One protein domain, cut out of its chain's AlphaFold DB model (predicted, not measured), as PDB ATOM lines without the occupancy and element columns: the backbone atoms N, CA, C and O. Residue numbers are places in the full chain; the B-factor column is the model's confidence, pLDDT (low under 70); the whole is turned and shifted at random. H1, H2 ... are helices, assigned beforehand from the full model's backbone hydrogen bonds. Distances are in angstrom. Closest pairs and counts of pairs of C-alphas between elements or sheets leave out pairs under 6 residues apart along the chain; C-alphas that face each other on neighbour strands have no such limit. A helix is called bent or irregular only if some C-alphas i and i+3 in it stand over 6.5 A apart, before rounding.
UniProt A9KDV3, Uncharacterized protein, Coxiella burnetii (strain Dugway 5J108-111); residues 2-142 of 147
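AT A GLANCE: This is residues 2 to 142 of the 147 residues of an uncharacterized protein of Coxiella burnetii (strain Dugway 5J108-111) (UniProt A9KDV3). The model is a loose, elongated row of helices in two groups: at one end the long helix H4 has H1 crossing it steeply and H3 set across its first part, and at the other end H5, H6 and H7 make a thinly connected cluster. H2 lies between the two groups, and the stretch of residues 32 to 49, with no named element, runs back from H2 to H3. The printed part has 141 residues with seven named helices, H1 to H7 in chain order, and no named strand. It is all helix, with 88 residues in the helices. The whole is loose, with a radius of gyration of the C-alphas of 17.9 A and spans of 52 by 32 by 24 A.

HOW THE PARTS SIT: The hub is H4, residues 71 to 92, which touches three helices. H1, residues 2 to 14, touches it at a steep tilt of 51 degrees, the same way; their closest C-alphas, of Tyr 10 and Thr 85, are 5.1 A apart. H3, residues 50 to 60, touches H4 about perpendicular at 85 degrees, with residues 71 to 78 of H4 alone; the closest C-alphas, of Val 50 and Lys 75, are 5.9 A apart. H1 touches H3 with residues 2 to 4 alone, closest at the C-alphas of Ser 3 and Ile 53, 5.3 A apart. H2, residues 20 to 31, only just touches H4, with 3 pairs of C-alphas within 8 A, the closest those of Arg 20 and Thr 92 at 6.2 A. H2 also only just touches H5, residues 98 to 110, with 3 such pairs, at a shallow tilt of 20 degrees, the same way; the C-alphas of Thr 28 and Glu 100 are closest, at 6.5 A. H7, residues 132 to 140, only just touches H5, with 3 such pairs, the closest being the C-alphas of Leu 107 and Ile 138 at 6.5 A. H6, residues 122 to 129, touches no helix; it is close to H2 but not clearly touching, the C-alphas of Val 29 and Ile 128 being closest at 7.8 A. Every O i to N i+4 pair is within hydrogen-bond range in H1, H2, H4, H5, H6 and H7, and 4 of 7 are in H3.

IN THESE COORDINATES: H4 is 31.1 A long, from C-alpha 71 at (-12.980, -56.735, 58.601) to C-alpha 92 at (-7.642, -36.553, 35.529). H1 is 17.9 A long and begins at C-alpha 2, (-13.752, -55.460, 41.027). H2 and H5 are each 16.2 A long, H3 15.2 A, H7 11.8 A and H6 10.4 A. H3 is irregular, but only just: C-alphas 55 and 58 are 6.6 A apart.

THE WHOLE: The two C-alphas farthest apart, of Ser 68 and Glu 142, are 53.9 A apart. The printed part has no cut. The links H2 to H3 and H5 to H6 are long. Mean pLDDT of the printed part is 91.7, and residues 141 to 142 are under 70.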
ATOM      1  N   ILE A   2     -13.511 -56.877  40.687       81.81
ATOM      2  CA  ILE A   2     -13.752 -55.460  41.027       81.81
ATOM      3  C   ILE A   2     -12.744 -54.922  42.059       81.81
ATOM      4  O   ILE A   2     -12.271 -53.797  41.943       81.81
ATOM      5  N   SER A   3     -12.378 -55.732  43.054       88.94
ATOM      6  CA  SER A   3     -11.406 -55.354  44.089       88.94
ATOM      7  C   SER A   3     -10.006 -55.079  43.533       88.94
ATOM      8  O   SER A   3      -9.359 -54.119  43.954       88.94
ATOM      9  N   ARG A   4      -9.541 -55.892  42.576       91.19
ATOM     10  CA  ARG A   4      -8.243 -55.702  41.922       91.19
ATOM     11  C   ARG A   4      -8.273 -54.478  41.019       91.19
ATOM     12  O   ARG A   4      -7.383 -53.649  41.135       91.19
ATOM     13  N   ASP A   5      -9.318 -54.331  40.209       92.38
ATOM     14  CA  ASP A   5      -9.455 -53.188  39.304       92.38
ATOM     15  C   ASP A   5      -9.500 -51.861  40.078       92.38
ATOM     16  O   ASP A   5      -8.874 -50.883  39.669       92.38
ATOM     17  N   LEU A   6     -10.179 -51.832  41.233       94.75
ATOM     18  CA  LEU A   6     -10.181 -50.685  42.143       94.75
ATOM     19  C   LEU A   6      -8.770 -50.366  42.656       94.75
ATOM     20  O   LEU A   6      -8.348 -49.211  42.616       94.75
ATOM     21  N   PHE A   7      -8.043 -51.375  43.141       93.56
ATOM     22  CA  PHE A   7      -6.690 -51.186  43.659       93.56
ATOM     23  C   PHE A   7      -5.719 -50.730  42.566       93.56
ATOM     24  O   PHE A   7      -4.997 -49.753  42.758       93.56
ATOM     25  N   ASP A   8      -5.739 -51.375  41.402       92.88
ATOM     26  CA  ASP A   8      -4.870 -51.028  40.278       92.88
ATOM     27  C   ASP A   8      -5.187 -49.622  39.754       92.88
ATOM     28  O   ASP A   8      -4.269 -48.839  39.516       92.88
ATOM     29  N   SER A   9      -6.470 -49.247  39.669       94.38
ATOM     30  CA  SER A   9      -6.885 -47.886  39.298       94.38
ATOM     31  C   SER A   9      -6.401 -46.848  40.309       94.38
ATOM     32  O   SER A   9      -5.867 -45.813  39.912       94.38
ATOM     33  N   TYR A  10      -6.526 -47.124  41.612       95.12
ATOM     34  CA  TYR A  10      -5.989 -46.257  42.661       95.12
ATOM     35  C   TYR A  10      -4.478 -46.049  42.495       95.12
ATOM     36  O   TYR A  10      -4.000 -44.913  42.534       95.12
ATOM     37  N   GLN A  11      -3.718 -47.124  42.270       93.81
ATOM     38  CA  GLN A  11      -2.265 -47.054  42.100       93.81
ATOM     39  C   GLN A  11      -1.887 -46.278  40.830       93.81
ATOM     40  O   GLN A  11      -1.064 -45.360  40.893       93.81
ATOM     41  N   LEU A  12      -2.530 -46.600  39.704       94.31
ATOM     42  CA  LEU A  12      -2.345 -45.955  38.404       94.31
ATOM     43  C   LEU A  12      -2.579 -44.441  38.490       94.31
ATOM     44  O   LEU A  12      -1.778 -43.663  37.975       94.31
ATOM     45  N   LEU A  13      -3.666 -44.029  39.147       94.00
ATOM     46  CA  LEU A  13      -4.112 -42.638  39.184       94.00
ATOM     47  C   LEU A  13      -3.417 -41.796  40.259       94.00
ATOM     48  O   LEU A  13      -3.293 -40.586  40.085       94.00
ATOM     49  N   THR A  14      -2.980 -42.400  41.371       91.88
ATOM     50  CA  THR A  14      -2.473 -41.637  42.530       91.88
ATOM     51  C   THR A  14      -0.989 -41.826  42.821       91.88
ATOM     52  O   THR A  14      -0.394 -40.973  43.480       91.88
ATOM     53  N   LYS A  15      -0.375 -42.932  42.382       90.75
ATOM     54  CA  LYS A  15       1.024 -43.259  42.716       90.75
ATOM     55  C   LYS A  15       1.958 -43.187  41.522       90.75
ATOM     56  O   LYS A  15       3.144 -42.922  41.702       90.75
ATOM     57  N   TRP A  16       1.466 -43.465  40.318       92.25
ATOM     58  CA  TRP A  16       2.311 -43.488  39.129       92.25
ATOM     59  C   TRP A  16       2.415 -42.107  38.490       92.25
ATOM     60  O   TRP A  16       1.441 -41.368  38.377       92.25
ATOM     61  N   ASN A  17       3.616 -41.768  38.021       90.31
ATOM     62  CA  ASN A  17       3.856 -40.520  37.304       90.31
ATOM     63  C   ASN A  17       3.471 -40.670  35.823       90.31
ATOM     64  O   ASN A  17       4.323 -40.855  34.952       90.31
ATOM     65  N   LEU A  18       2.167 -40.658  35.549       89.19
ATOM     66  CA  LEU A  18       1.622 -40.764  34.200       89.19
ATOM     67  C   LEU A  18       1.420 -39.389  33.563       89.19
ATOM     68  O   LEU A  18       1.004 -38.426  34.207       89.19
ATOM     69  N   LYS A  19       1.635 -39.311  32.245       93.38
ATOM     70  CA  LYS A  19       1.256 -38.126  31.467       93.38
ATOM     71  C   LYS A  19      -0.269 -38.050  31.390       93.38
ATOM     72  O   LYS A  19      -0.871 -38.800  30.622       93.38
ATOM     73  N   ARG A  20      -0.866 -37.133  32.158       92.00
ATOM     74  CA  ARG A  20      -2.327 -36.940  32.264       92.00
ATOM     75  C   ARG A  20      -3.017 -36.856  30.904       92.00
ATOM     76  O   ARG A  20      -3.989 -37.559  30.676       92.00
ATOM     77  N   GLU A  21      -2.456 -36.082  29.978       93.31
ATOM     78  CA  GLU A  21      -2.981 -35.936  28.615       93.31
ATOM     79  C   GLU A  21      -3.105 -37.284  27.885       93.31
ATOM     80  O   GLU A  21      -4.160 -37.608  27.346       93.31
ATOM     81  N   LYS A  22      -2.059 -38.119  27.935       94.81
ATOM     82  CA  LYS A  22      -2.071 -39.440  27.287       94.81
ATOM     83  C   LYS A  22      -3.057 -40.394  27.947       94.81
ATOM     84  O   LYS A  22      -3.697 -41.181  27.257       94.81
ATOM     85  N   LEU A  23      -3.163 -40.335  29.275       95.44
ATOM     86  CA  LEU A  23      -4.130 -41.140  30.013       95.44
ATOM     87  C   LEU A  23      -5.559 -40.750  29.631       95.44
ATOM     88  O   LEU A  23      -6.380 -41.623  29.374       95.44
ATOM     89  N   ARG A  24      -5.830 -39.451  29.524       96.19
ATOM     90  CA  ARG A  24      -7.133 -38.916  29.138       96.19
ATOM     91  C   ARG A  24      -7.491 -39.262  27.690       96.19
ATOM     92  O   ARG A  24      -8.589 -39.750  27.448       96.19
ATOM     93  N   GLN A  25      -6.547 -39.153  26.754       96.94
ATOM     94  CA  GLN A  25      -6.712 -39.640  25.377       96.94
ATOM     95  C   GLN A  25      -7.067 -41.128  25.331       96.94
ATOM     96  O   GLN A  25      -8.036 -41.513  24.679       96.94
ATOM     97  N   ALA A  26      -6.302 -41.966  26.037       95.50
ATOM     98  CA  ALA A  26      -6.565 -43.399  26.100       95.50
ATOM     99  C   ALA A  26      -7.944 -43.685  26.713       95.50
ATOM    100  O   ALA A  26      -8.709 -44.461  26.148       95.50
ATOM    101  N   PHE A  27      -8.288 -43.018  27.816       96.56
ATOM    102  CA  PHE A  27      -9.573 -43.172  28.493       96.56
ATOM    103  C   PHE A  27     -10.751 -42.832  27.569       96.56
ATOM    104  O   PHE A  27     -11.678 -43.629  27.445       96.56
ATOM    105  N   THR A  28     -10.690 -41.707  26.850       97.44
ATOM    106  CA  THR A  28     -11.727 -41.308  25.883       97.44
ATOM    107  C   THR A  28     -11.849 -42.293  24.724       97.44
ATOM    108  O   THR A  28     -12.955 -42.655  24.326       97.44
ATOM    109  N   VAL A  29     -10.725 -42.775  24.196       96.69
ATOM    110  CA  VAL A  29     -10.713 -43.792  23.137       96.69
ATOM    111  C   VAL A  29     -11.371 -45.091  23.616       96.69
ATOM    112  O   VAL A  29     -12.203 -45.642  22.899       96.69
ATOM    113  N   TYR A  30     -11.064 -45.546  24.835       94.31
ATOM    114  CA  TYR A  30     -11.688 -46.729  25.439       94.31
ATOM    115  C   TYR A  30     -13.186 -46.530  25.697       94.31
ATOM    116  O   TYR A  30     -13.979 -47.399  25.341       94.31
ATOM    117  N   ALA A  31     -13.605 -45.370  26.209       94.69
ATOM    118  CA  ALA A  31     -15.023 -45.017  26.321       94.69
ATOM    119  C   ALA A  31     -15.735 -45.086  24.955       94.69
ATOM    120  O   ALA A  31     -16.844 -45.607  24.839       94.69
ATOM    121  N   GLY A  32     -15.048 -44.644  23.899       92.81
ATOM    122  CA  GLY A  32     -15.476 -44.762  22.509       92.81
ATOM    123  C   GLY A  32     -15.472 -46.190  21.954       92.81
ATOM    124  O   GLY A  32     -16.038 -46.414  20.889       92.81
ATOM    125  N   MET A  33     -14.923 -47.191  22.650       91.31
ATOM    126  CA  MET A  33     -15.016 -48.619  22.290       91.31
ATOM    127  C   MET A  33     -16.127 -49.357  23.045       91.31
ATOM    128  O   MET A  33     -16.671 -50.329  22.520       91.31
ATOM    129  N   GLU A  34     -16.513 -48.870  24.225       85.81
ATOM    130  CA  GLU A  34     -17.513 -49.510  25.084       85.81
ATOM    131  C   GLU A  34     -18.906 -49.587  24.459       85.81
ATOM    132  O   GLU A  34     -19.473 -48.584  24.038       85.81
ATOM    133  N   ARG A  35     -19.520 -50.773  24.439       74.75
ATOM    134  CA  ARG A  35     -20.844 -50.963  23.811       74.75
ATOM    135  C   ARG A  35     -21.946 -50.128  24.463       74.75
ATOM    136  O   ARG A  35     -22.919 -49.787  23.789       74.75
ATOM    137  N   GLU A  36     -21.809 -49.851  25.756       78.25
ATOM    138  CA  GLU A  36     -22.738 -49.020  26.515       78.25
ATOM    139  C   GLU A  36     -22.633 -47.538  26.127       78.25
ATOM    140  O   GLU A  36     -21.656 -47.079  25.536       78.25
ATOM    141  N   ASN A  37     -23.667 -46.767  26.471       84.62
ATOM    142  CA  ASN A  37     -23.641 -45.323  26.285       84.62
ATOM    143  C   ASN A  37     -22.547 -44.714  27.177       84.62
ATOM    144  O   ASN A  37     -22.617 -44.829  28.403       84.62
ATOM    145  N   TRP A  38     -21.569 -44.039  26.568       90.50
ATOM    146  CA  TRP A  38     -20.467 -43.374  27.269       90.50
ATOM    147  C   TRP A  38     -20.959 -42.337  28.294       90.50
ATOM    148  O   TRP A  38     -20.268 -42.071  29.272       90.50
ATOM    149  N   LYS A  39     -22.190 -41.825  28.144       90.56
ATOM    150  CA  LYS A  39     -22.860 -40.941  29.116       90.56
ATOM    151  C   LYS A  39     -23.119 -41.612  30.471       90.56
ATOM    152  O   LYS A  39     -23.327 -40.922  31.460       90.56
ATOM    153  N   ASN A  40     -23.077 -42.945  30.532       90.56
ATOM    154  CA  ASN A  40     -23.205 -43.714  31.771       90.56
ATOM    155  C   ASN A  40     -21.850 -43.958  32.461       90.56
ATOM    156  O   ASN A  40     -21.798 -44.683  33.457       90.56
ATOM    157  N   ILE A  41     -20.742 -43.454  31.911       91.81
ATOM    158  CA  ILE A  41     -19.426 -43.535  32.548       91.81
ATOM    159  C   ILE A  41     -19.361 -42.443  33.612       91.81
ATOM    160  O   ILE A  41     -19.500 -41.260  33.320       91.81
ATOM    161  N   GLY A  42     -19.146 -42.851  34.858       92.25
ATOM    162  CA  GLY A  42     -19.117 -41.937  35.988       92.25
ATOM    163  C   GLY A  42     -18.516 -42.585  37.222       92.25
ATOM    164  O   GLY A  42     -18.439 -43.812  37.337       92.25
ATOM    165  N   VAL A  43     -18.106 -41.742  38.166       94.81
ATOM    166  CA  VAL A  43     -17.477 -42.174  39.420       94.81
ATOM    167  C   VAL A  43     -18.415 -42.968  40.327       94.81
ATOM    168  O   VAL A  43     -17.946 -43.714  41.180       94.81
ATOM    169  N   ASP A  44     -19.730 -42.882  40.129       92.44
ATOM    170  CA  ASP A  44     -20.720 -43.620  40.925       92.44
ATOM    171  C   ASP A  44     -20.615 -45.137  40.758       92.44
ATOM    172  O   ASP A  44     -20.955 -45.885  41.674       92.44
ATOM    173  N   LYS A  45     -20.066 -45.598  39.627       90.19
ATOM    174  CA  LYS A  45     -19.803 -47.019  39.374       90.19
ATOM    175  C   LYS A  45     -18.592 -47.556  40.151       90.19
ATOM    176  O   LYS A  45     -18.433 -48.772  40.255       90.19
ATOM    177  N   VAL A  46     -17.753 -46.687  40.726       94.06
ATOM    178  CA  VAL A  46     -16.589 -47.091  41.530       94.06
ATOM    179  C   VAL A  46     -17.056 -47.499  42.923       94.06
ATOM    180  O   VAL A  46     -17.453 -46.665  43.743       94.06
ATOM    181  N   THR A  47     -17.021 -48.804  43.176       94.50
ATOM    182  CA  THR A  47     -17.541 -49.444  44.388       94.50
ATOM    183  C   THR A  47     -16.596 -50.549  44.857       94.50
ATOM    184  O   THR A  47     -15.574 -50.820  44.227       94.50
ATOM    185  N   PHE A  48     -16.915 -51.171  45.989       94.50
ATOM    186  CA  PHE A  48     -16.151 -52.288  46.524       94.50
ATOM    187  C   PHE A  48     -17.060 -53.320  47.186       94.50
ATOM    188  O   PHE A  48     -18.119 -52.987  47.717       94.50
ATOM    189  N   ASP A  49     -16.580 -54.561  47.227       93.50
ATOM    190  CA  ASP A  49     -17.105 -55.615  48.087       93.50
ATOM    191  C   ASP A  49     -16.015 -55.997  49.100       93.50
ATOM    192  O   ASP A  49     -14.920 -56.429  48.735       93.50
ATOM    193  N   VAL A  50     -16.319 -55.834  50.392       91.94
ATOM    194  CA  VAL A  50     -15.404 -56.165  51.498       91.94
ATOM    195  C   VAL A  50     -14.982 -57.631  51.453       91.94
ATOM    196  O   VAL A  50     -13.822 -57.943  51.729       91.94
ATOM    197  N   LYS A  51     -15.908 -58.536  51.122       91.38
ATOM    198  CA  LYS A  51     -15.627 -59.968  51.036       91.38
ATOM    199  C   LYS A  51     -14.678 -60.244  49.878       91.38
ATOM    200  O   LYS A  51     -13.707 -60.972  50.058       91.38
ATOM    201  N   GLU A  52     -14.918 -59.629  48.723       93.38
ATOM    202  CA  GLU A  52     -14.048 -59.787  47.559       93.38
ATOM    203  C   GLU A  52     -12.636 -59.253  47.834       93.38
ATOM    204  O   GLU A  52     -11.657 -59.937  47.543       93.38
ATOM    205  N   ILE A  53     -12.518 -58.082  48.469       91.69
ATOM    206  CA  ILE A  53     -11.220 -57.539  48.882       91.69
ATOM    207  C   ILE A  53     -10.499 -58.523  49.804       91.69
ATOM    208  O   ILE A  53      -9.338 -58.853  49.563       91.69
ATOM    209  N   ARG A  54     -11.182 -59.019  50.839       90.56
ATOM    210  CA  ARG A  54     -10.591 -59.944  51.810       90.56
ATOM    211  C   ARG A  54     -10.130 -61.251  51.167       90.56
ATOM    212  O   ARG A  54      -9.046 -61.724  51.487       90.56
ATOM    213  N   ASP A  55     -10.949 -61.823  50.292       90.94
ATOM    214  CA  ASP A  55     -10.740 -63.177  49.780       90.94
ATOM    215  C   ASP A  55      -9.870 -63.202  48.509       90.94
ATOM    216  O   ASP A  55      -9.215 -64.207  48.246       90.94
ATOM    217  N   GLN A  56      -9.847 -62.121  47.714       91.06
ATOM    218  CA  GLN A  56      -9.169 -62.092  46.406       91.06
ATOM    219  C   GLN A  56      -8.003 -61.109  46.329       91.06
ATOM    220  O   GLN A  56      -7.013 -61.406  45.661       91.06
ATOM    221  N   LEU A  57      -8.111 -59.943  46.970       90.38
ATOM    222  CA  LEU A  57      -7.089 -58.904  46.870       90.38
ATOM    223  C   LEU A  57      -6.036 -59.053  47.970       90.38
ATOM    224  O   LEU A  57      -4.852 -59.163  47.675       90.38
ATOM    225  N   ILE A  58      -6.455 -59.119  49.232       90.25
ATOM    226  CA  ILE A  58      -5.541 -59.200  50.381       90.25
ATOM    227  C   ILE A  58      -4.492 -60.316  50.260       90.25
ATOM    228  O   ILE A  58      -3.325 -60.027  50.525       90.25
ATOM    229  N   PRO A  59      -4.830 -61.551  49.834       90.25
ATOM    230  CA  PRO A  59      -3.849 -62.634  49.758       90.25
ATOM    231  C   PRO A  59      -2.699 -62.379  48.776       90.25
ATOM    232  O   PRO A  59      -1.655 -63.014  48.893       90.25
ATOM    233  N   VAL A  60      -2.888 -61.477  47.806       89.44
ATOM    234  CA  VAL A  60      -1.891 -61.156  46.773       89.44
ATOM    235  C   VAL A  60      -1.219 -59.795  46.983       89.44
ATOM    236  O   VAL A  60      -0.337 -59.428  46.210       89.44
ATOM    237  N   LEU A  61      -1.612 -59.042  48.014       85.62
ATOM    238  CA  LEU A  61      -1.000 -57.758  48.342       85.62
ATOM    239  C   LEU A  61       0.293 -57.929  49.143       85.62
ATOM    240  O   LEU A  61       0.446 -58.840  49.958       85.62
ATOM    241  N   HIS A  62       1.214 -56.981  48.964       81.81
ATOM    242  CA  HIS A  62       2.373 -56.867  49.842       81.81
ATOM    243  C   HIS A  62       1.918 -56.542  51.272       81.81
ATOM    244  O   HIS A  62       1.023 -55.714  51.463       81.81
ATOM    245  N   LYS A  63       2.548 -57.159  52.281       73.12
ATOM    246  CA  LYS A  63       2.121 -57.067  53.692       73.12
ATOM    247  C   LYS A  63       2.079 -55.634  54.239       73.12
ATOM    248  O   LYS A  63       1.308 -55.367  55.149       73.12
ATOM    249  N   ASP A  64       2.832 -54.716  53.640       78.44
ATOM    250  CA  ASP A  64       2.914 -53.316  54.081       78.44
ATOM    251  C   ASP A  64       1.748 -52.437  53.595       78.44
ATOM    252  O   ASP A  64       1.656 -51.271  53.965       78.44
ATOM    253  N   GLN A  65       0.855 -52.967  52.750       75.00
ATOM    254  CA  GLN A  65      -0.265 -52.194  52.197       75.00
ATOM    255  C   GLN A  65      -1.433 -52.036  53.183       75.00
ATOM    256  O   GLN A  65      -2.239 -51.117  53.029       75.00
ATOM    257  N   ILE A  66      -1.550 -52.922  54.181       71.88
ATOM    258  CA  ILE A  66      -2.659 -52.928  55.143       71.88
ATOM    259  C   ILE A  66      -2.108 -53.161  56.550       71.88
ATOM    260  O   ILE A  66      -1.449 -54.161  56.818       71.88
ATOM    261  N   SER A  67      -2.431 -52.257  57.475       70.19
ATOM    262  CA  SER A  67      -1.959 -52.304  58.865       70.19
ATOM    263  C   SER A  67      -2.576 -53.436  59.697       70.19
ATOM    264  O   SER A  67      -2.014 -53.835  60.714       70.19
ATOM    265  N   SER A  68      -3.745 -53.953  59.304       77.88
ATOM    266  CA  SER A  68      -4.460 -55.019  60.012       77.88
ATOM    267  C   SER A  68      -5.536 -55.674  59.137       77.88
ATOM    268  O   SER A  68      -6.300 -54.990  58.461       77.88
ATOM    269  N   PHE A  69      -5.657 -57.001  59.220       79.81
ATOM    270  CA  PHE A  69      -6.613 -57.806  58.442       79.81
ATOM    271  C   PHE A  69      -7.998 -57.957  59.094       79.81
ATOM    272  O   PHE A  69      -8.759 -58.857  58.739       79.81
ATOM    273  N   SER A  70      -8.349 -57.106  60.065       87.38
ATOM    274  CA  SER A  70      -9.708 -57.107  60.615       87.38
ATOM    275  C   SER A  70     -10.709 -56.602  59.567       87.38
ATOM    276  O   SER A  70     -10.414 -55.686  58.800       87.38
ATOM    277  N   THR A  71     -11.929 -57.148  59.552       86.38
ATOM    278  CA  THR A  71     -12.980 -56.735  58.601       86.38
ATOM    279  C   THR A  71     -13.256 -55.229  58.648       86.38
ATOM    280  O   THR A  71     -13.506 -54.611  57.615       86.38
ATOM    281  N   GLN A  72     -13.185 -54.618  59.835       89.31
ATOM    282  CA  GLN A  72     -13.390 -53.180  60.005       89.31
ATOM    283  C   GLN A  72     -12.270 -52.360  59.351       89.31
ATOM    284  O   GLN A  72     -12.563 -51.395  58.647       89.31
ATOM    285  N   ASN A  73     -11.011 -52.769  59.524       88.88
ATOM    286  CA  ASN A  73      -9.864 -52.084  58.927       88.88
ATOM    287  C   ASN A  73      -9.845 -52.244  57.406       88.88
ATOM    288  O   ASN A  73      -9.625 -51.270  56.692       88.88
ATOM    289  N   ILE A  74     -10.178 -53.435  56.905       90.44
ATOM    290  CA  ILE A  74     -10.325 -53.692  55.467       90.44
ATOM    291  C   ILE A  74     -11.410 -52.794  54.869       90.44
ATOM    292  O   ILE A  74     -11.203 -52.196  53.817       90.44
ATOM    293  N   LYS A  75     -12.558 -52.659  55.546       93.12
ATOM    294  CA  LYS A  75     -13.646 -51.790  55.087       93.12
ATOM    295  C   LYS A  75     -13.230 -50.318  55.072       93.12
ATOM    296  O   LYS A  75     -13.498 -49.640  54.088       93.12
ATOM    297  N   ALA A  76     -12.576 -49.828  56.125       92.25
ATOM    298  CA  ALA A  76     -12.093 -48.446  56.181       92.25
ATOM    299  C   ALA A  76     -11.061 -48.158  55.076       92.25
ATOM    300  O   ALA A  76     -11.143 -47.138  54.397       92.25
ATOM    301  N   TRP A  77     -10.139 -49.096  54.847       92.25
ATOM    302  CA  TRP A  77      -9.166 -49.017  53.762       92.25
ATOM    303  C   TRP A  77      -9.836 -49.008  52.382       92.25
ATOM    304  O   TRP A  77      -9.507 -48.176  51.541       92.25
ATOM    305  N   ALA A  78     -10.834 -49.865  52.165       92.94
ATOM    306  CA  ALA A  78     -11.589 -49.911  50.916       92.94
ATOM    307  C   ALA A  78     -12.368 -48.614  50.642       92.94
ATOM    308  O   ALA A  78     -12.368 -48.131  49.511       92.94
ATOM    309  N   ILE A  79     -12.988 -48.024  51.672       95.50
ATOM    310  CA  ILE A  79     -13.656 -46.716  51.572       95.50
ATOM    311  C   ILE A  79     -12.652 -45.656  51.116       95.50
ATOM    312  O   ILE A  79     -12.912 -44.953  50.141       95.50
ATOM    313  N   HIS A  80     -11.478 -45.608  51.750       94.44
ATOM    314  CA  HIS A  80     -10.424 -44.670  51.378       94.44
ATOM    315  C   HIS A  80      -9.953 -44.853  49.925       94.44
ATOM    316  O   HIS A  80      -9.799 -43.868  49.201       94.44
ATOM    317  N   LEU A  81      -9.752 -46.099  49.471       94.94
ATOM    318  CA  LEU A  81      -9.393 -46.385  48.078       94.94
ATOM    319  C   LEU A  81     -10.453 -45.876  47.103       94.94
ATOM    320  O   LEU A  81     -10.106 -45.250  46.102       94.94
ATOM    321  N   VAL A  82     -11.734 -46.121  47.390       96.88
ATOM    322  CA  VAL A  82     -12.832 -45.640  46.549       96.88
ATOM    323  C   VAL A  82     -12.845 -44.119  46.499       96.88
ATOM    324  O   VAL A  82     -12.831 -43.566  45.404       96.88
ATOM    325  N   GLU A  83     -12.818 -43.439  47.643       97.25
ATOM    326  CA  GLU A  83     -12.824 -41.972  47.705       97.25
ATOM    327  C   GLU A  83     -11.677 -41.372  46.890       97.25
ATOM    328  O   GLU A  83     -11.905 -40.545  46.006       97.25
ATOM    329  N   LYS A  84     -10.449 -41.862  47.095       96.88
ATOM    330  CA  LYS A  84      -9.274 -41.350  46.384       96.88
ATOM    331  C   LYS A  84      -9.276 -41.679  44.899       96.88
ATOM    332  O   LYS A  84      -8.831 -40.861  44.101       96.88
ATOM    333  N   THR A  85      -9.807 -42.836  44.514       97.06
ATOM    334  CA  THR A  85      -9.975 -43.181  43.097       97.06
ATOM    335  C   THR A  85     -10.991 -42.257  42.436       97.06
ATOM    336  O   THR A  85     -10.726 -41.747  41.351       97.06
ATOM    337  N   LYS A  86     -12.128 -41.984  43.091       97.38
ATOM    338  CA  LYS A  86     -13.146 -41.058  42.575       97.38
ATOM    339  C   LYS A  86     -12.594 -39.640  42.429       97.38
ATOM    340  O   LYS A  86     -12.759 -39.049  41.367       97.38
ATOM    341  N   GLU A  87     -11.904 -39.125  43.448       96.94
ATOM    342  CA  GLU A  87     -11.224 -37.824  43.388       96.94
ATOM    343  C   GLU A  87     -10.237 -37.765  42.211       96.94
ATOM    344  O   GLU A  87     -10.282 -36.835  41.410       96.94
ATOM    345  N   ALA A  88      -9.382 -38.780  42.054       95.88
ATOM    346  CA  ALA A  88      -8.371 -38.790  41.002       95.88
ATOM    347  C   ALA A  88      -8.967 -38.936  39.591       95.88
ATOM    348  O   ALA A  88      -8.457 -38.338  38.641       95.88
ATOM    349  N   LEU A  89     -10.065 -39.689  39.438       96.62
ATOM    350  CA  LEU A  89     -10.817 -39.758  38.183       96.62
ATOM    351  C   LEU A  89     -11.381 -38.385  37.802       96.62
ATOM    352  O   LEU A  89     -11.224 -37.986  36.650       96.62
ATOM    353  N   LEU A  90     -11.977 -37.671  38.765       96.06
ATOM    354  CA  LEU A  90     -12.515 -36.315  38.580       96.06
ATOM    355  C   LEU A  90     -11.430 -35.259  38.317       96.06
ATOM    356  O   LEU A  90     -11.703 -34.229  37.715       96.06
ATOM    357  N   ASP A  91     -10.201 -35.494  38.774       93.81
ATOM    358  CA  ASP A  91      -9.070 -34.597  38.511       93.81
ATOM    359  C   ASP A  91      -8.403 -34.872  37.149       93.81
ATOM    360  O   ASP A  91      -7.775 -33.991  36.560       93.81
ATOM    361  N   THR A  92      -8.503 -36.105  36.637       93.25
ATOM    362  CA  THR A  92      -7.642 -36.553  35.529       93.25
ATOM    363  C   THR A  92      -8.386 -36.837  34.229       93.25
ATOM    364  O   THR A  92      -7.914 -36.447  33.161       93.25
ATOM    365  N   VAL A  93      -9.517 -37.543  34.278       95.69
ATOM    366  CA  VAL A  93     -10.158 -38.105  33.070       95.69
ATOM    367  C   VAL A  93     -11.649 -37.810  32.961       95.69
ATOM    368  O   VAL A  93     -12.186 -37.861  31.860       95.69
ATOM    369  N   LEU A  94     -12.309 -37.453  34.062       95.50
ATOM    370  CA  LEU A  94     -13.716 -37.072  34.100       95.50
ATOM    371  C   LEU A  94     -13.877 -35.663  34.694       95.50
ATOM    372  O   LEU A  94     -13.076 -35.287  35.535       95.50
ATOM    373  N   PRO A  95     -14.912 -34.901  34.305       95.94
ATOM    374  CA  PRO A  95     -15.793 -35.185  33.177       95.94
ATOM    375  C   PRO A  95     -15.040 -35.118  31.833       95.94
ATOM    376  O   PRO A  95     -13.930 -34.577  31.728       95.94
ATOM    377  N   PHE A  96     -15.652 -35.691  30.795       97.19
ATOM    378  CA  PHE A  96     -15.194 -35.467  29.425       97.19
ATOM    379  C   PHE A  96     -15.311 -33.975  29.091       97.19
ATOM    380  O   PHE A  96     -16.285 -33.327  29.473       97.19
ATOM    381  N   ASN A  97     -14.309 -33.423  28.410       96.56
ATOM    382  CA  ASN A  97     -14.363 -32.039  27.927       96.56
ATOM    383  C   ASN A  97     -15.142 -31.972  26.606       96.56
ATOM    384  O   ASN A  97     -15.487 -32.996  26.020       96.56
ATOM    385  N   GLU A  98     -15.383 -30.761  26.115       97.81
ATOM    386  CA  GLU A  98     -16.146 -30.514  24.884       97.81
ATOM    387  C   GLU A  98     -15.580 -31.245  23.657       97.81
ATOM    388  O   GLU A  98     -16.331 -31.806  22.858       97.81
ATOM    389  N   ASN A  99     -14.256 -31.306  23.528       97.94
ATOM    390  CA  ASN A  99     -13.603 -31.994  22.420       97.94
ATOM    391  C   ASN A  99     -13.773 -33.517  22.500       97.94
ATOM    392  O   ASN A  99     -14.039 -34.182  21.503       97.94
ATOM    393  N   GLU A 100     -13.647 -34.093  23.689       98.06
ATOM    394  CA  GLU A 100     -13.849 -35.527  23.899       98.06
ATOM    395  C   GLU A 100     -15.303 -35.922  23.715       98.06
ATOM    396  O   GLU A 100     -15.574 -36.955  23.109       98.06
ATOM    397  N   VAL A 101     -16.230 -35.082  24.176       97.50
ATOM    398  CA  VAL A 101     -17.652 -35.238  23.876       97.50
ATOM    399  C   VAL A 101     -17.860 -35.212  22.365       97.50
ATOM    400  O   VAL A 101     -18.479 -36.131  21.845       97.50
ATOM    401  N   SER A 102     -17.260 -34.261  21.643       97.88
ATOM    402  CA  SER A 102     -17.367 -34.184  20.178       97.88
ATOM    403  C   SER A 102     -16.858 -35.457  19.494       97.88
ATOM    404  O   SER A 102     -17.526 -36.005  18.621       97.88
ATOM    405  N   PHE A 103     -15.713 -35.991  19.932       97.69
ATOM    406  CA  PHE A 103     -15.203 -37.279  19.452       97.69
ATOM    407  C   PHE A 103     -16.186 -38.430  19.712       97.69
ATOM    408  O   PHE A 103     -16.486 -39.211  18.806       97.69
ATOM    409  N   LEU A 104     -16.705 -38.537  20.938       96.25
ATOM    410  CA  LEU A 104     -17.636 -39.592  21.333       96.25
ATOM    411  C   LEU A 104     -18.985 -39.474  20.602       96.25
ATOM    412  O   LEU A 104     -19.574 -40.491  20.239       96.25
ATOM    413  N   GLU A 105     -19.467 -38.261  20.341       95.19
ATOM    414  CA  GLU A 105     -20.681 -37.997  19.564       95.19
ATOM    415  C   GLU A 105     -20.489 -38.289  18.072       95.19
ATOM    416  O   GLU A 105     -21.378 -38.875  17.452       95.19
ATOM    417  N   CYS A 106     -19.316 -37.987  17.504       94.62
ATOM    418  CA  CYS A 106     -18.960 -38.415  16.151       94.62
ATOM    419  C   CYS A 106     -19.030 -39.936  16.001       94.62
ATOM    420  O   CYS A 106     -19.646 -40.428  15.054       94.62
ATOM    421  N   LEU A 107     -18.481 -40.681  16.964       93.06
ATOM    422  CA  LEU A 107     -18.554 -42.142  16.965       93.06
ATOM    423  C   LEU A 107     -19.993 -42.650  17.113       93.06
ATOM    424  O   LEU A 107     -20.395 -43.593  16.429       93.06
ATOM    425  N   GLU A 108     -20.758 -42.057  18.029       90.62
ATOM    426  CA  GLU A 108     -22.073 -42.557  18.434       90.62
ATOM    427  C   GLU A 108     -23.182 -42.219  17.425       90.62
ATOM    428  O   GLU A 108     -24.022 -43.076  17.135       90.62
ATOM    429  N   TYR A 109     -23.179 -40.995  16.888       90.75
ATOM    430  CA  TYR A 109     -24.266 -40.448  16.069       90.75
ATOM    431  C   TYR A 109     -23.884 -40.277  14.599       90.75
ATOM    432  O   TYR A 109     -24.691 -40.586  13.722       90.75
ATOM    433  N   HIS A 110     -22.659 -39.828  14.321       91.12
ATOM    434  CA  HIS A 110     -22.202 -39.571  12.950       91.12
ATOM    435  C   HIS A 110     -21.519 -40.781  12.304       91.12
ATOM    436  O   HIS A 110     -21.343 -40.797  11.092       91.12
ATOM    437  N   LYS A 111     -21.189 -41.815  13.094       91.38
ATOM    438  CA  LYS A 111     -20.432 -43.002  12.661       91.38
ATOM    439  C   LYS A 111     -19.069 -42.650  12.052       91.38
ATOM    440  O   LYS A 111     -18.555 -43.375  11.205       91.38
ATOM    441  N   GLU A 112     -18.475 -41.553  12.505       95.00
ATOM    442  CA  GLU A 112     -17.166 -41.088  12.061       95.00
ATOM    443  C   GLU A 112     -16.144 -41.240  13.184       95.00
ATOM    444  O   GLU A 112     -16.423 -40.934  14.344       95.00
ATOM    445  N   ILE A 113     -14.928 -41.662  12.837       96.56
ATOM    446  CA  ILE A 113     -13.792 -41.660  13.760       96.56
ATOM    447  C   ILE A 113     -12.999 -40.381  13.482       96.56
ATOM    448  O   ILE A 113     -12.324 -40.282  12.461       96.56
ATOM    449  N   ARG A 114     -13.121 -39.391  14.376       97.44
ATOM    450  CA  ARG A 114     -12.507 -38.054  14.249       97.44
ATOM    451  C   ARG A 114     -11.493 -37.796  15.368       97.44
ATOM    452  O   ARG A 114     -11.760 -37.008  16.278       97.44
ATOM    453  N   PRO A 115     -10.351 -38.504  15.381       97.50
ATOM    454  CA  PRO A 115      -9.392 -38.440  16.483       97.50
ATOM    455  C   PRO A 115      -8.731 -37.064  16.632       97.50
ATOM    456  O   PRO A 115      -8.154 -36.788  17.682       97.50
ATOM    457  N   GLU A 116      -8.862 -36.190  15.631       97.69
ATOM    458  CA  GLU A 116      -8.359 -34.814  15.650       97.69
ATOM    459  C   GLU A 116      -9.003 -33.970  16.756       97.69
ATOM    460  O   GLU A 116      -8.413 -32.990  17.203       97.69
ATOM    461  N   PHE A 117     -10.189 -34.359  17.236       97.88
ATOM    462  CA  PHE A 117     -10.790 -33.722  18.403       97.88
ATOM    463  C   PHE A 117      -9.972 -33.971  19.679       97.88
ATOM    464  O   PHE A 117      -9.891 -33.097  20.533       97.88
ATOM    465  N   ILE A 118      -9.327 -35.131  19.824       97.31
ATOM    466  CA  ILE A 118      -8.650 -35.522  21.073       97.31
ATOM    467  C   ILE A 118      -7.118 -35.490  20.988       97.31
ATOM    468  O   ILE A 118      -6.445 -35.628  22.011       97.31
ATOM    469  N   SER A 119      -6.541 -35.311  19.797       97.06
ATOM    470  CA  SER A 119      -5.094 -35.178  19.617       97.06
ATOM    471  C   SER A 119      -4.731 -34.468  18.317       97.06
ATOM    472  O   SER A 119      -5.362 -34.678  17.287       97.06
ATOM    473  N   ALA A 120      -3.649 -33.689  18.351       96.00
ATOM    474  CA  ALA A 120      -3.022 -33.121  17.158       96.00
ATOM    475  C   ALA A 120      -1.869 -33.990  16.612       96.00
ATOM    476  O   ALA A 120      -1.300 -33.656  15.576       96.00
ATOM    477  N   ASP A 121      -1.494 -35.081  17.295       97.25
ATOM    478  CA  ASP A 121      -0.424 -35.983  16.849       97.25
ATOM    479  C   ASP A 121      -0.897 -36.833  15.652       97.25
ATOM    480  O   ASP A 121      -1.745 -37.717  15.833       97.25
ATOM    481  N   PRO A 122      -0.321 -36.662  14.444       96.69
ATOM    482  CA  PRO A 122      -0.742 -37.414  13.263       96.69
ATOM    483  C   PRO A 122      -0.579 -38.931  13.419       96.69
ATOM    484  O   PRO A 122      -1.370 -39.701  12.870       96.69
ATOM    485  N   ALA A 123       0.427 -39.385  14.175       96.94
ATOM    486  CA  ALA A 123       0.653 -40.808  14.410       96.94
ATOM    487  C   ALA A 123      -0.385 -41.397  15.374       96.94
ATOM    488  O   ALA A 123      -0.788 -42.554  15.232       96.94
ATOM    489  N   PHE A 124      -0.839 -40.617  16.357       96.56
ATOM    490  CA  PHE A 124      -1.988 -40.978  17.180       96.56
ATOM    491  C   PHE A 124      -3.258 -41.038  16.331       96.56
ATOM    492  O   PHE A 124      -3.901 -42.085  16.310       96.56
ATOM    493  N   CYS A 125      -3.569 -39.975  15.583       97.62
ATOM    494  CA  CYS A 125      -4.783 -39.899  14.772       97.62
ATOM    495  C   CYS A 125      -4.884 -41.073  13.801       97.62
ATOM    496  O   CYS A 125      -5.883 -41.781  13.805       97.62
ATOM    497  N   ARG A 126      -3.804 -41.377  13.073       97.25
ATOM    498  CA  ARG A 126      -3.768 -42.537  12.174       97.25
ATOM    499  C   ARG A 126      -4.079 -43.851  12.896       97.25
ATOM    500  O   ARG A 126      -4.909 -44.620  12.429       97.25
ATOM    501  N   ARG A 127      -3.457 -44.101  14.055       96.94
ATOM    502  CA  ARG A 127      -3.694 -45.334  14.828       96.94
ATOM    503  C   ARG A 127      -5.130 -45.461  15.327       96.94
ATOM    504  O   ARG A 127      -5.640 -46.574  15.373       96.94
ATOM    505  N   ILE A 128      -5.757 -44.356  15.729       97.19
ATOM    506  CA  ILE A 128      -7.143 -44.371  16.208       97.19
ATOM    507  C   ILE A 128      -8.120 -44.535  15.044       97.19
ATOM    508  O   ILE A 128      -9.040 -45.344  15.152       97.19
ATOM    509  N   SER A 129      -7.891 -43.852  13.921       96.25
ATOM    510  CA  SER A 129      -8.678 -44.041  12.699       96.25
ATOM    511  C   SER A 129      -8.624 -45.486  12.210       96.25
ATOM    512  O   SER A 129      -9.658 -46.047  11.870       96.25
ATOM    513  N   ASP A 130      -7.457 -46.130  12.266       95.50
ATOM    514  CA  ASP A 130      -7.279 -47.523  11.838       95.50
ATOM    515  C   ASP A 130      -7.643 -48.551  12.933       95.50
ATOM    516  O   ASP A 130      -7.452 -49.756  12.748       95.50
ATOM    517  N   HIS A 131      -8.157 -48.119  14.093       95.62
ATOM    518  CA  HIS A 131      -8.359 -49.013  15.231       95.62
ATOM    519  C   HIS A 131      -9.495 -50.025  14.970       95.62
ATOM    520  O   HIS A 131     -10.660 -49.620  14.872       95.62
ATOM    521  N   PRO A 132      -9.229 -51.351  14.979       93.88
ATOM    522  CA  PRO A 132     -10.213 -52.360  14.577       93.88
ATOM    523  C   PRO A 132     -11.527 -52.315  15.363       93.88
ATOM    524  O   PRO A 132     -12.597 -52.434  14.777       93.88
ATOM    525  N   LEU A 133     -11.474 -52.099  16.684       92.06
ATOM    526  CA  LEU A 133     -12.692 -52.025  17.506       92.06
ATOM    527  C   LEU A 133     -13.544 -50.781  17.222       92.06
ATOM    528  O   LEU A 133     -14.767 -50.872  17.289       92.06
ATOM    529  N   LEU A 134     -12.930 -49.641  16.888       93.81
ATOM    530  CA  LEU A 134     -13.682 -48.428  16.554       93.81
ATOM    531  C   LEU A 134     -14.312 -48.562  15.168       93.81
ATOM    532  O   LEU A 134     -15.494 -48.268  15.007       93.81
ATOM    533  N   GLN A 135     -13.559 -49.110  14.211       94.00
ATOM    534  CA  GLN A 135     -14.059 -49.463  12.881       94.00
ATOM    535  C   GLN A 135     -15.239 -50.436  12.966       94.00
ATOM    536  O   GLN A 135     -16.306 -50.202  12.398       94.00
ATOM    537  N   TRP A 136     -15.098 -51.493  13.767       90.06
ATOM    538  CA  TRP A 136     -16.183 -52.434  14.020       90.06
ATOM    539  C   TRP A 136     -17.392 -51.768  14.694       90.06
ATOM    540  O   TRP A 136     -18.530 -52.094  14.352       90.06
ATOM    541  N   ARG A 137     -17.180 -50.826  15.626       86.56
ATOM    542  CA  ARG A 137     -18.262 -50.114  16.326       86.56
ATOM    543  C   ARG A 137     -19.120 -49.288  15.372       86.56
ATOM    544  O   ARG A 137     -20.348 -49.370  15.463       86.56
ATOM    545  N   ILE A 138     -18.501 -48.516  14.474       90.12
ATOM    546  CA  ILE A 138     -19.238 -47.669  13.522       90.12
ATOM    547  C   ILE A 138     -19.988 -48.506  12.471       90.12
ATOM    548  O   ILE A 138     -21.099 -48.143  12.088       90.12
ATOM    549  N   GLN A 139     -19.453 -49.675  12.092       85.62
ATOM    550  CA  GLN A 139     -20.079 -50.611  11.145       85.62
ATOM    551  C   GLN A 139     -21.221 -51.430  11.774       85.62
ATOM    552  O   GLN A 139     -22.306 -51.560  11.217       85.62
ATOM    553  N   SER A 140     -21.019 -51.985  12.972       72.75
ATOM    554  CA  SER A 140     -21.958 -52.954  13.574       72.75
ATOM    555  C   SER A 140     -23.300 -52.349  13.976       72.75
ATOM    556  O   SER A 140     -24.299 -53.055  14.123       72.75
ATOM    557  N   ARG A 141     -23.347 -51.029  14.146       61.47
ATOM    558  CA  ARG A 141     -24.583 -50.296  14.432       61.47
ATOM    559  C   ARG A 141     -25.464 -50.093  13.196       61.47
ATOM    560  O   ARG A 141     -26.600 -49.656  13.345       61.47
ATOM    561  N   GLU A 142     -25.007 -50.464  11.999       52.88
ATOM    562  CA  GLU A 142     -25.838 -50.491  10.786       52.88
ATOM    563  C   GLU A 142     -26.867 -51.629  10.784       52.88
ATOM    564  O   GLU A 142     -27.941 -51.493  10.200       52.88
TER     565      GLU A 142